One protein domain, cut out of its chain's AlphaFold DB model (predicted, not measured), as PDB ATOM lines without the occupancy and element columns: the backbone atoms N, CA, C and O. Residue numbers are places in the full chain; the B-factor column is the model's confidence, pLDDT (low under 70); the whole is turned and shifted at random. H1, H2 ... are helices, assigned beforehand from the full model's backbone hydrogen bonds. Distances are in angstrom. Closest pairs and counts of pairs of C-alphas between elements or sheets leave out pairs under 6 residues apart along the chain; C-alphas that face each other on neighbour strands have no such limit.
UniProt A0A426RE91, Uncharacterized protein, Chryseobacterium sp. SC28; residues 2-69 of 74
ATOM      1  N   GLU A   2       1.173 -30.657 -19.056       48.81
ATOM      2  CA  GLU A   2       1.987 -29.605 -18.410       48.81
ATOM      3  C   GLU A   2       1.229 -28.309 -18.094       48.81
ATOM      4  O   GLU A   2       1.336 -27.816 -16.974       48.81
ATOM      5  N   LYS A   3       0.381 -27.812 -19.009       47.66
ATOM      6  CA  LYS A   3      -0.449 -26.613 -18.762       47.66
ATOM      7  C   LYS A   3      -1.275 -26.721 -17.471       47.66
ATOM      8  O   LYS A   3      -1.329 -25.774 -16.701       47.66
ATOM      9  N   LEU A   4      -1.834 -27.903 -17.188       56.69
ATOM     10  CA  LEU A   4      -2.626 -28.156 -15.979       56.69
ATOM     11  C   LEU A   4      -1.787 -28.041 -14.693       56.69
ATOM     12  O   LEU A   4      -2.269 -27.527 -13.690       56.69
ATOM     13  N   LYS A   5      -0.522 -28.488 -14.718       57.22
ATOM     14  CA  LYS A   5       0.389 -28.394 -13.564       57.22
ATOM     15  C   LYS A   5       0.748 -26.944 -13.250       57.22
ATOM     16  O   LYS A   5       0.780 -26.576 -12.080       57.22
ATOM     17  N   ILE A   6       0.963 -26.132 -14.284       61.16
ATOM     18  CA  ILE A   6       1.245 -24.699 -14.142       61.16
ATOM     19  C   ILE A   6       0.035 -23.983 -13.535       61.16
ATOM     20  O   ILE A   6       0.188 -23.246 -12.567       61.16
ATOM     21  N   THR A   7      -1.179 -24.248 -14.031       56.72
ATOM     22  CA  THR A   7      -2.405 -23.636 -13.492       56.72
ATOM     23  C   THR A   7      -2.651 -24.021 -12.032       56.72
ATOM     24  O   THR A   7      -2.957 -23.155 -11.216       56.72
ATOM     25  N   THR A   8      -2.473 -25.295 -11.671       68.56
ATOM     26  CA  THR A   8      -2.607 -25.750 -10.277       68.56
ATOM     27  C   THR A   8      -1.563 -25.110  -9.365       68.56
ATOM     28  O   THR A   8      -1.885 -24.739  -8.239       68.56
ATOM     29  N   TRP A   9      -0.329 -24.946  -9.846       74.38
ATOM     30  CA  TRP A   9       0.726 -24.266  -9.099       74.38
ATOM     31  C   TRP A   9       0.401 -22.785  -8.870       74.38
ATOM     32  O   TRP A   9       0.448 -22.343  -7.726       74.38
ATOM     33  N   ILE A  10      -0.019 -22.050  -9.909       66.75
ATOM     34  CA  ILE A  10      -0.411 -20.631  -9.803       66.75
ATOM     35  C   ILE A  10      -1.572 -20.452  -8.816       66.75
ATOM     36  O   ILE A  10      -1.511 -19.583  -7.953       66.75
ATOM     37  N   ASN A  11      -2.597 -21.304  -8.893       67.12
ATOM     38  CA  ASN A  11      -3.752 -21.243  -7.988       67.12
ATOM     39  C   ASN A  11      -3.395 -21.555  -6.522       67.12
ATOM     40  O   ASN A  11      -4.160 -21.212  -5.622       67.12
ATOM     41  N   GLY A  12      -2.262 -22.218  -6.278       73.12
ATOM     42  CA  GLY A  12      -1.743 -22.504  -4.940       73.12
ATOM     43  C   GLY A  12      -0.867 -21.394  -4.352       73.12
ATOM     44  O   GLY A  12      -0.485 -21.491  -3.185       73.12
ATOM     45  N   LEU A  13      -0.531 -20.352  -5.120       76.94
ATOM     46  CA  LEU A  13       0.277 -19.235  -4.634       76.94
ATOM     47  C   LEU A  13      -0.556 -18.349  -3.701       76.94
ATOM     48  O   LEU A  13      -1.563 -17.775  -4.105       76.94
ATOM     49  N   GLN A  14      -0.114 -18.217  -2.450       74.38
ATOM     50  CA  GLN A  14      -0.734 -17.329  -1.456       74.38
ATOM     51  C   GLN A  14       0.143 -16.125  -1.089       74.38
ATOM     52  O   GLN A  14      -0.299 -15.228  -0.374       74.38
ATOM     53  N   ASP A  15       1.383 -16.085  -1.580       80.00
ATOM     54  CA  ASP A  15       2.283 -14.962  -1.351       80.00
ATOM     55  C   ASP A  15       1.863 -13.767  -2.220       80.00
ATOM     56  O   ASP A  15       1.980 -13.784  -3.448       80.00
ATOM     57  N   LYS A  16       1.376 -12.708  -1.563       66.88
ATOM     58  CA  LYS A  16       0.920 -11.477  -2.216       66.88
ATOM     59  C   LYS A  16       2.015 -10.815  -3.058       66.88
ATOM     60  O   LYS A  16       1.708 -10.290  -4.120       66.88
ATOM     61  N   ASN A  17       3.270 -10.827  -2.609       75.50
ATOM     62  CA  ASN A  17       4.368 -10.203  -3.347       75.50
ATOM     63  C   ASN A  17       4.661 -10.977  -4.639       75.50
ATOM     64  O   ASN A  17       4.839 -10.371  -5.694       75.50
ATOM     65  N   VAL A  18       4.627 -12.311  -4.580       74.62
ATOM     66  CA  VAL A  18       4.777 -13.168  -5.768       74.62
ATOM     67  C   VAL A  18       3.615 -12.964  -6.743       74.62
ATOM     68  O   VAL A  18       3.840 -12.823  -7.945       74.62
ATOM     69  N   LEU A  19       2.378 -12.885  -6.246       68.00
ATOM     70  CA  LEU A  19       1.200 -12.597  -7.073       68.00
ATOM     71  C   LEU A  19       1.275 -11.204  -7.716       68.00
ATOM     72  O   LEU A  19       1.013 -11.073  -8.910       68.00
ATOM     73  N   ASP A  20       1.691 -10.178  -6.968       71.56
ATOM     74  CA  ASP A  20       1.867  -8.813  -7.478       71.56
ATOM     75  C   ASP A  20       2.960  -8.756  -8.565       71.56
ATOM     76  O   ASP A  20       2.810  -8.049  -9.567       71.56
ATOM     77  N   GLN A  21       4.047  -9.519  -8.410       74.69
ATOM     78  CA  GLN A  21       5.094  -9.651  -9.428       74.69
ATOM     79  C   GLN A  21       4.595 -10.396 -10.671       74.69
ATOM     80  O   GLN A  21       4.843  -9.934 -11.782       74.69
ATOM     81  N   LEU A  22       3.831 -11.482 -10.508       70.00
ATOM     82  CA  LEU A  22       3.216 -12.211 -11.623       70.00
ATOM     83  C   LEU A  22       2.217 -11.345 -12.392       70.00
ATOM     84  O   LEU A  22       2.240 -11.333 -13.618       70.00
ATOM     85  N   ILE A  23       1.375 -10.580 -11.695       65.88
ATOM     86  CA  ILE A  23       0.436  -9.640 -12.318       65.88
ATOM     87  C   ILE A  23       1.200  -8.569 -13.098       65.88
ATOM     88  O   ILE A  23       0.813  -8.251 -14.222       65.88
ATOM     89  N   LYS A  24       2.290  -8.021 -12.545       71.44
ATOM     90  CA  LYS A  24       3.147  -7.073 -13.275       71.44
ATOM     91  C   LYS A  24       3.774  -7.707 -14.508       71.44
ATOM     92  O   LYS A  24       3.805  -7.053 -15.539       71.44
ATOM     93  N   LEU A  25       4.223  -8.956 -14.417       69.62
ATOM     94  CA  LEU A  25       4.876  -9.669 -15.512       69.62
ATOM     95  C   LEU A  25       3.878 -10.019 -16.626       69.62
ATOM     96  O   LEU A  25       4.130  -9.690 -17.779       69.62
ATOM     97  N   MET A  26       2.698 -10.551 -16.282       65.00
ATOM     98  CA  MET A  26       1.616 -10.830 -17.241       65.00
ATOM     99  C   MET A  26       1.057  -9.566 -17.903       65.00
ATOM    100  O   MET A  26       0.606  -9.619 -19.043       65.00
ATOM    101  N   ASN A  27       1.071  -8.430 -17.200       63.19
ATOM    102  CA  ASN A  27       0.665  -7.144 -17.769       63.19
ATOM    103  C   ASN A  27       1.822  -6.390 -18.434       63.19
ATOM    104  O   ASN A  27       1.586  -5.390 -19.119       63.19
ATOM    105  N   SER A  28       3.066  -6.836 -18.250       63.62
ATOM    106  CA  SER A  28       4.193  -6.254 -18.954       63.62
ATOM    107  C   SER A  28       4.149  -6.761 -20.389       63.62
ATOM    108  O   SER A  28       4.432  -7.917 -20.670       63.62
ATOM    109  N   LYS A  29       3.843  -5.867 -21.331       60.19
ATOM    110  CA  LYS A  29       4.116  -6.090 -22.761       60.19
ATOM    111  C   LYS A  29       5.617  -6.017 -23.073       60.19
ATOM    112  O   LYS A  29       5.994  -5.701 -24.197       60.19
ATOM    113  N   ALA A  30       6.460  -6.171 -22.052       70.19
ATOM    114  CA  ALA A  30       7.889  -5.967 -22.163       70.19
ATOM    115  C   ALA A  30       8.493  -7.069 -23.023       70.19
ATOM    116  O   ALA A  30       9.279  -6.750 -23.894       70.19
ATOM    117  N   PHE A  31       8.055  -8.316 -22.856       75.06
ATOM    118  CA  PHE A  31       8.535  -9.453 -23.629       75.06
ATOM    119  C   PHE A  31       7.359 -10.336 -24.070       75.06
ATOM    120  O   PHE A  31       6.494 -10.677 -23.263       75.06
ATOM    121  N   ASP A  32       7.321 -10.676 -25.353       81.94
ATOM    122  CA  ASP A  32       6.283 -11.447 -26.029       81.94
ATOM    123  C   ASP A  32       6.965 -12.565 -26.827       81.94
ATOM    124  O   ASP A  32       7.540 -12.339 -27.894       81.94
ATOM    125  N   ALA A  33       6.921 -13.775 -26.268       78.31
ATOM    126  CA  ALA A  33       7.569 -14.952 -26.839       78.31
ATOM    127  C   ALA A  33       6.923 -15.401 -28.162       78.31
ATOM    128  O   ALA A  33       7.611 -15.920 -29.040       78.31
ATOM    129  N   ASP A  34       5.612 -15.191 -28.326       81.69
ATOM    130  CA  ASP A  34       4.907 -15.552 -29.560       81.69
ATOM    131  C   ASP A  34       5.288 -14.594 -30.694       81.69
ATOM    132  O   ASP A  34       5.369 -15.007 -31.855       81.69
ATOM    133  N   TYR A  35       5.548 -13.326 -30.360       85.44
ATOM    134  CA  TYR A  35       6.095 -12.343 -31.288       85.44
ATOM    135  C   TYR A  35       7.554 -12.652 -31.645       85.44
ATOM    136  O   TYR A  35       7.868 -12.742 -32.829       85.44
ATOM    137  N   GLU A  36       8.427 -12.891 -30.660       85.56
ATOM    138  CA  GLU A  36       9.844 -13.241 -30.873       85.56
ATOM    139  C   GLU A  36      10.018 -14.462 -31.793       85.56
ATOM    140  O   GLU A  36      10.886 -14.469 -32.669       85.56
ATOM    141  N   ALA A  37       9.169 -15.484 -31.642       86.94
ATOM    142  CA  ALA A  37       9.213 -16.698 -32.457       86.94
ATOM    143  C   ALA A  37       8.916 -16.458 -33.951       86.94
ATOM    144  O   ALA A  37       9.258 -17.301 -34.782       86.94
ATOM    145  N   GLN A  38       8.281 -15.334 -34.293       92.00
ATOM    146  CA  GLN A  38       7.944 -14.953 -35.668       92.00
ATOM    147  C   GLN A  38       9.016 -14.075 -36.327       92.00
ATOM    148  O   GLN A  38       8.942 -13.842 -37.532       92.00
ATOM    149  N   LEU A  39       9.990 -13.586 -35.555       91.75
ATOM    150  CA  LEU A  39      11.040 -12.688 -36.027       91.75
ATOM    151  C   LEU A  39      12.187 -13.455 -36.700       91.75
ATOM    152  O   LEU A  39      12.555 -14.559 -36.284       91.75
ATOM    153  N   SER A  40      12.789 -12.832 -37.712       93.81
ATOM    154  CA  SER A  40      14.097 -13.239 -38.241       93.81
ATOM    155  C   SER A  40      15.216 -13.016 -37.216       93.81
ATOM    156  O   SER A  40      15.033 -12.317 -36.218       93.81
ATOM    157  N   ASP A  41      16.397 -13.591 -37.453       90.38
ATOM    158  CA  ASP A  41      17.520 -13.472 -36.518       90.38
ATOM    159  C   ASP A  41      17.984 -12.013 -36.341       90.38
ATOM    160  O   ASP A  41      18.279 -11.603 -35.219       90.38
ATOM    161  N   GLU A  42      17.968 -11.191 -37.398       92.81
ATOM    162  CA  GLU A  42      18.271  -9.757 -37.277       92.81
ATOM    163  C   GLU A  42      17.199  -8.988 -36.488       92.81
ATOM    164  O   GLU A  42      17.517  -8.113 -35.681       92.81
ATOM    165  N   GLU A  43      15.921  -9.326 -36.678       93.06
ATOM    166  CA  GLU A  43      14.816  -8.701 -35.944       93.06
ATOM    167  C   GLU A  43      14.805  -9.100 -34.464       93.06
ATOM    168  O   GLU A  43      14.469  -8.273 -33.612       93.06
ATOM    169  N   LYS A  44      15.216 -10.331 -34.138       90.50
ATOM    170  CA  LYS A  44      15.375 -10.789 -32.752       90.50
ATOM    171  C   LYS A  44      16.410  -9.969 -32.004       90.50
ATOM    172  O   LYS A  44      16.126  -9.547 -30.893       90.50
ATOM    173  N   VAL A  45      17.557  -9.669 -32.618       89.81
ATOM    174  CA  VAL A  45      18.592  -8.831 -31.987       89.81
ATOM    175  C   VAL A  45      18.029  -7.455 -31.620       89.81
ATOM    176  O   VAL A  45      18.139  -7.032 -30.470       89.81
ATOM    177  N   ALA A  46      17.344  -6.788 -32.555       89.38
ATOM    178  CA  ALA A  46      16.721  -5.487 -32.294       89.38
ATOM    179  C   ALA A  46      15.596  -5.570 -31.244       89.38
ATOM    180  O   ALA A  46      15.394  -4.649 -30.444       89.38
ATOM    181  N   TYR A  47      14.851  -6.676 -31.232       87.88
ATOM    182  CA  TYR A  47      13.829  -6.933 -30.227       87.88
ATOM    183  C   TYR A  47      14.444  -7.124 -28.836       87.88
ATOM    184  O   TYR A  47      14.000  -6.471 -27.894       87.88
ATOM    185  N   TRP A  48      15.506  -7.919 -28.711       89.50
ATOM    186  CA  TRP A  48      16.240  -8.137 -27.462       89.50
ATOM    187  C   TRP A  48      16.854  -6.854 -26.916       89.50
ATOM    188  O   TRP A  48      16.731  -6.591 -25.724       89.50
ATOM    189  N   GLU A  49      17.430  -6.006 -27.769       86.44
ATOM    190  CA  GLU A  49      17.930  -4.687 -27.358       86.44
ATOM    191  C   GLU A  49      16.814  -3.796 -26.794       86.44
ATOM    192  O   GLU A  49      17.017  -3.076 -25.815       86.44
ATOM    193  N   LYS A  50      15.614  -3.858 -27.384       85.69
ATOM    194  CA  LYS A  50      14.453  -3.080 -26.934       85.69
ATOM    195  C   LYS A  50      13.891  -3.575 -25.602       85.69
ATOM    196  O   LYS A  50      13.458  -2.761 -24.786       85.69
ATOM    197  N   VAL A  51      13.818  -4.889 -25.417       83.62
ATOM    198  CA  VAL A  51      13.156  -5.513 -24.256       83.62
ATOM    199  C   VAL A  51      14.133  -5.851 -23.127       83.62
ATOM    200  O   VAL A  51      13.709  -6.058 -21.992       83.62
ATOM    201  N   GLY A  52      15.435  -5.836 -23.419       83.25
ATOM    202  CA  GLY A  52      16.535  -5.998 -22.471       83.25
ATOM    203  C   GLY A  52      16.840  -7.441 -22.066       83.25
ATOM    204  O   GLY A  52      17.598  -7.634 -21.118       83.25
ATOM    205  N   ILE A  53      16.230  -8.437 -22.720       81.88
ATOM    206  CA  ILE A  53      16.412  -9.865 -22.425       81.88
ATOM    207  C   ILE A  53      15.966 -10.725 -23.620       81.88
ATOM    208  O   ILE A  53      14.984 -10.398 -24.288       81.88
ATOM    209  N   SER A  54      16.661 -11.828 -23.886       83.06
ATOM    210  CA  SER A  54      16.205 -12.863 -24.828       83.06
ATOM    211  C   SER A  54      15.297 -13.905 -24.160       83.06
ATOM    212  O   SER A  54      15.312 -14.073 -22.935       83.06
ATOM    213  N   GLY A  55      14.518 -14.652 -24.950       73.69
ATOM    214  CA  GLY A  55      13.693 -15.741 -24.414       73.69
ATOM    215  C   GLY A  55      14.499 -16.821 -23.691       73.69
ATOM    216  O   GLY A  55      14.079 -17.304 -22.634       73.69
ATOM    217  N   ASP A  56      15.685 -17.146 -24.207       76.69
ATOM    218  CA  ASP A  56      16.589 -18.128 -23.601       76.69
ATOM    219  C   ASP A  56      17.145 -17.633 -22.257       76.69
ATOM    220  O   ASP A  56      17.098 -18.361 -21.261       76.69
ATOM    221  N   GLU A  57      17.582 -16.371 -22.179       78.06
ATOM    222  CA  GLU A  57      18.057 -15.759 -20.929       78.06
ATOM    223  C   GLU A  57      16.962 -15.686 -19.860       78.06
ATOM    224  O   GLU A  57      17.224 -15.912 -18.671       78.06
ATOM    225  N   LEU A  58      15.723 -15.399 -20.270       76.94
ATOM    226  CA  LEU A  58      14.569 -15.423 -19.377       76.94
ATOM    227  C   LEU A  58      14.347 -16.835 -18.824       76.94
ATOM    228  O   LEU A  58      14.172 -17.015 -17.615       76.94
ATOM    229  N   PHE A  59      14.373 -17.847 -19.694       71.75
ATOM    230  CA  PHE A  59      14.142 -19.234 -19.304       71.75
ATOM    231  C   PHE A  59      15.235 -19.761 -18.367       71.75
ATOM    232  O   PHE A  59      14.929 -20.419 -17.365       71.75
ATOM    233  N   ASP A  60      16.497 -19.435 -18.637       75.31
ATOM    234  CA  ASP A  60      17.618 -19.831 -17.788       75.31
ATOM    235  C   ASP A  60      17.614 -19.098 -16.442       75.31
ATOM    236  O   ASP A  60      17.791 -19.740 -15.403       75.31
ATOM    237  N   SER A  61      17.271 -17.806 -16.412       69.38
ATOM    238  CA  SER A  61      17.088 -17.062 -15.156       69.38
ATOM    239  C   SER A  61      15.996 -17.678 -14.278       69.38
ATOM    240  O   SER A  61      16.170 -17.836 -13.066       69.38
ATOM    241  N   VAL A  62      14.877 -18.092 -14.884       70.38
ATOM    242  CA  VAL A  62      13.796 -18.786 -14.173       70.38
ATOM    243  C   VAL A  62      14.275 -20.140 -13.643       70.38
ATOM    244  O   VAL A  62      14.037 -20.450 -12.475       70.38
ATOM    245  N   LYS A  63      14.985 -20.947 -14.443       68.62
ATOM    246  CA  LYS A  63      15.543 -22.231 -13.975       68.62
ATOM    247  C   LYS A  63      16.481 -22.051 -12.788       68.62
ATOM    248  O   LYS A  63      16.342 -22.794 -11.812       68.62
ATOM    249  N   GLU A  64      17.419 -21.110 -12.875       71.31
ATOM    250  CA  GLU A  64      18.379 -20.833 -11.804       71.31
ATOM    251  C   GLU A  64      17.657 -20.377 -10.538       71.31
ATOM    252  O   GLU A  64      17.884 -20.943  -9.470       71.31
ATOM    253  N   HIS A  65      16.681 -19.474 -10.652       70.25
ATOM    254  CA  HIS A  65      15.870 -19.085  -9.501       70.25
ATOM    255  C   HIS A  65      15.153 -20.290  -8.875       70.25
ATOM    256  O   HIS A  65      15.253 -20.505  -7.667       70.25
ATOM    257  N   ILE A  66      14.520 -21.151  -9.680       62.22
ATOM    258  CA  ILE A  66      13.857 -22.362  -9.175       62.22
ATOM    259  C   ILE A  66      14.861 -23.309  -8.483       62.22
ATOM    260  O   ILE A  66      14.469 -24.045  -7.577       62.22
ATOM    261  N   LYS A  67      16.145 -23.340  -8.876       66.94
ATOM    262  CA  LYS A  67      17.191 -24.116  -8.172       66.94
ATOM    263  C   LYS A  67      17.518 -23.556  -6.785       66.94
ATOM    264  O   LYS A  67      17.831 -24.347  -5.907       66.94
ATOM    265  N   THR A  68      17.394 -22.245  -6.578       72.38
ATOM    266  CA  THR A  68      17.637 -21.600  -5.271       72.38
ATOM    267  C   THR A  68      16.502 -21.787  -4.259       72.38
ATOM    268  O   THR A  68      16.642 -21.398  -3.101       72.38
ATOM    269  N   LEU A  69      15.363 -22.359  -4.671       66.75
ATOM    270  CA  LEU A  69      14.188 -22.462  -3.810       66.75
ATOM    271  C   LEU A  69      14.343 -23.587  -2.766       66.75
ATOM    272  O   LEU A  69      14.682 -24.721  -3.116       66.75
TER     273      LEU A  69
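What this domain is: This is residues 2 to 69 of the 74 residues of an uncharacterized protein of Chryseobacterium sp. SC28 (UniProt A0A426RE91). What shape is this? Five helices form an open, elongated frame with an empty middle: H1 and H2 towards one end, H3 and H4 at the other, and H5 folding back opposite H2. What is it made of? The 68 printed residues are loose, with a radius of gyration of the C-alphas of 14.2 A and spans of 41 by 24 by 22 A. The class is all helix, with no named strand.

How they stand to each other: Which helices meet? H1, residues 2 to 11, and H2, residues 16 to 27, are apart. H3, residues 33 to 36, is close to but not clearly touching H4, residues 41 to 51; their closest C-alphas, of Glu 36 and Lys 44, are 6.3 A apart. H2 and H5, residues 55 to 67, are apart. Are the backbones helical? In H1, H2, H4 and H5 every O i to N i+4 pair is within hydrogen-bond range; H3 is too short for one.

Where its parts are: Where does H1 begin? C-alpha 2 is at (1.987, -29.605, -18.410). Where does H5 end? Its 18.6 A end at C-alpha 67, (17.191, -24.116, -8.172).

The domain as a whole: Is it continuous? The printed part has no cut, and its links are tight. Where is confidence low? pLDDT is under 70 in 22 residues, among them 2 to 8.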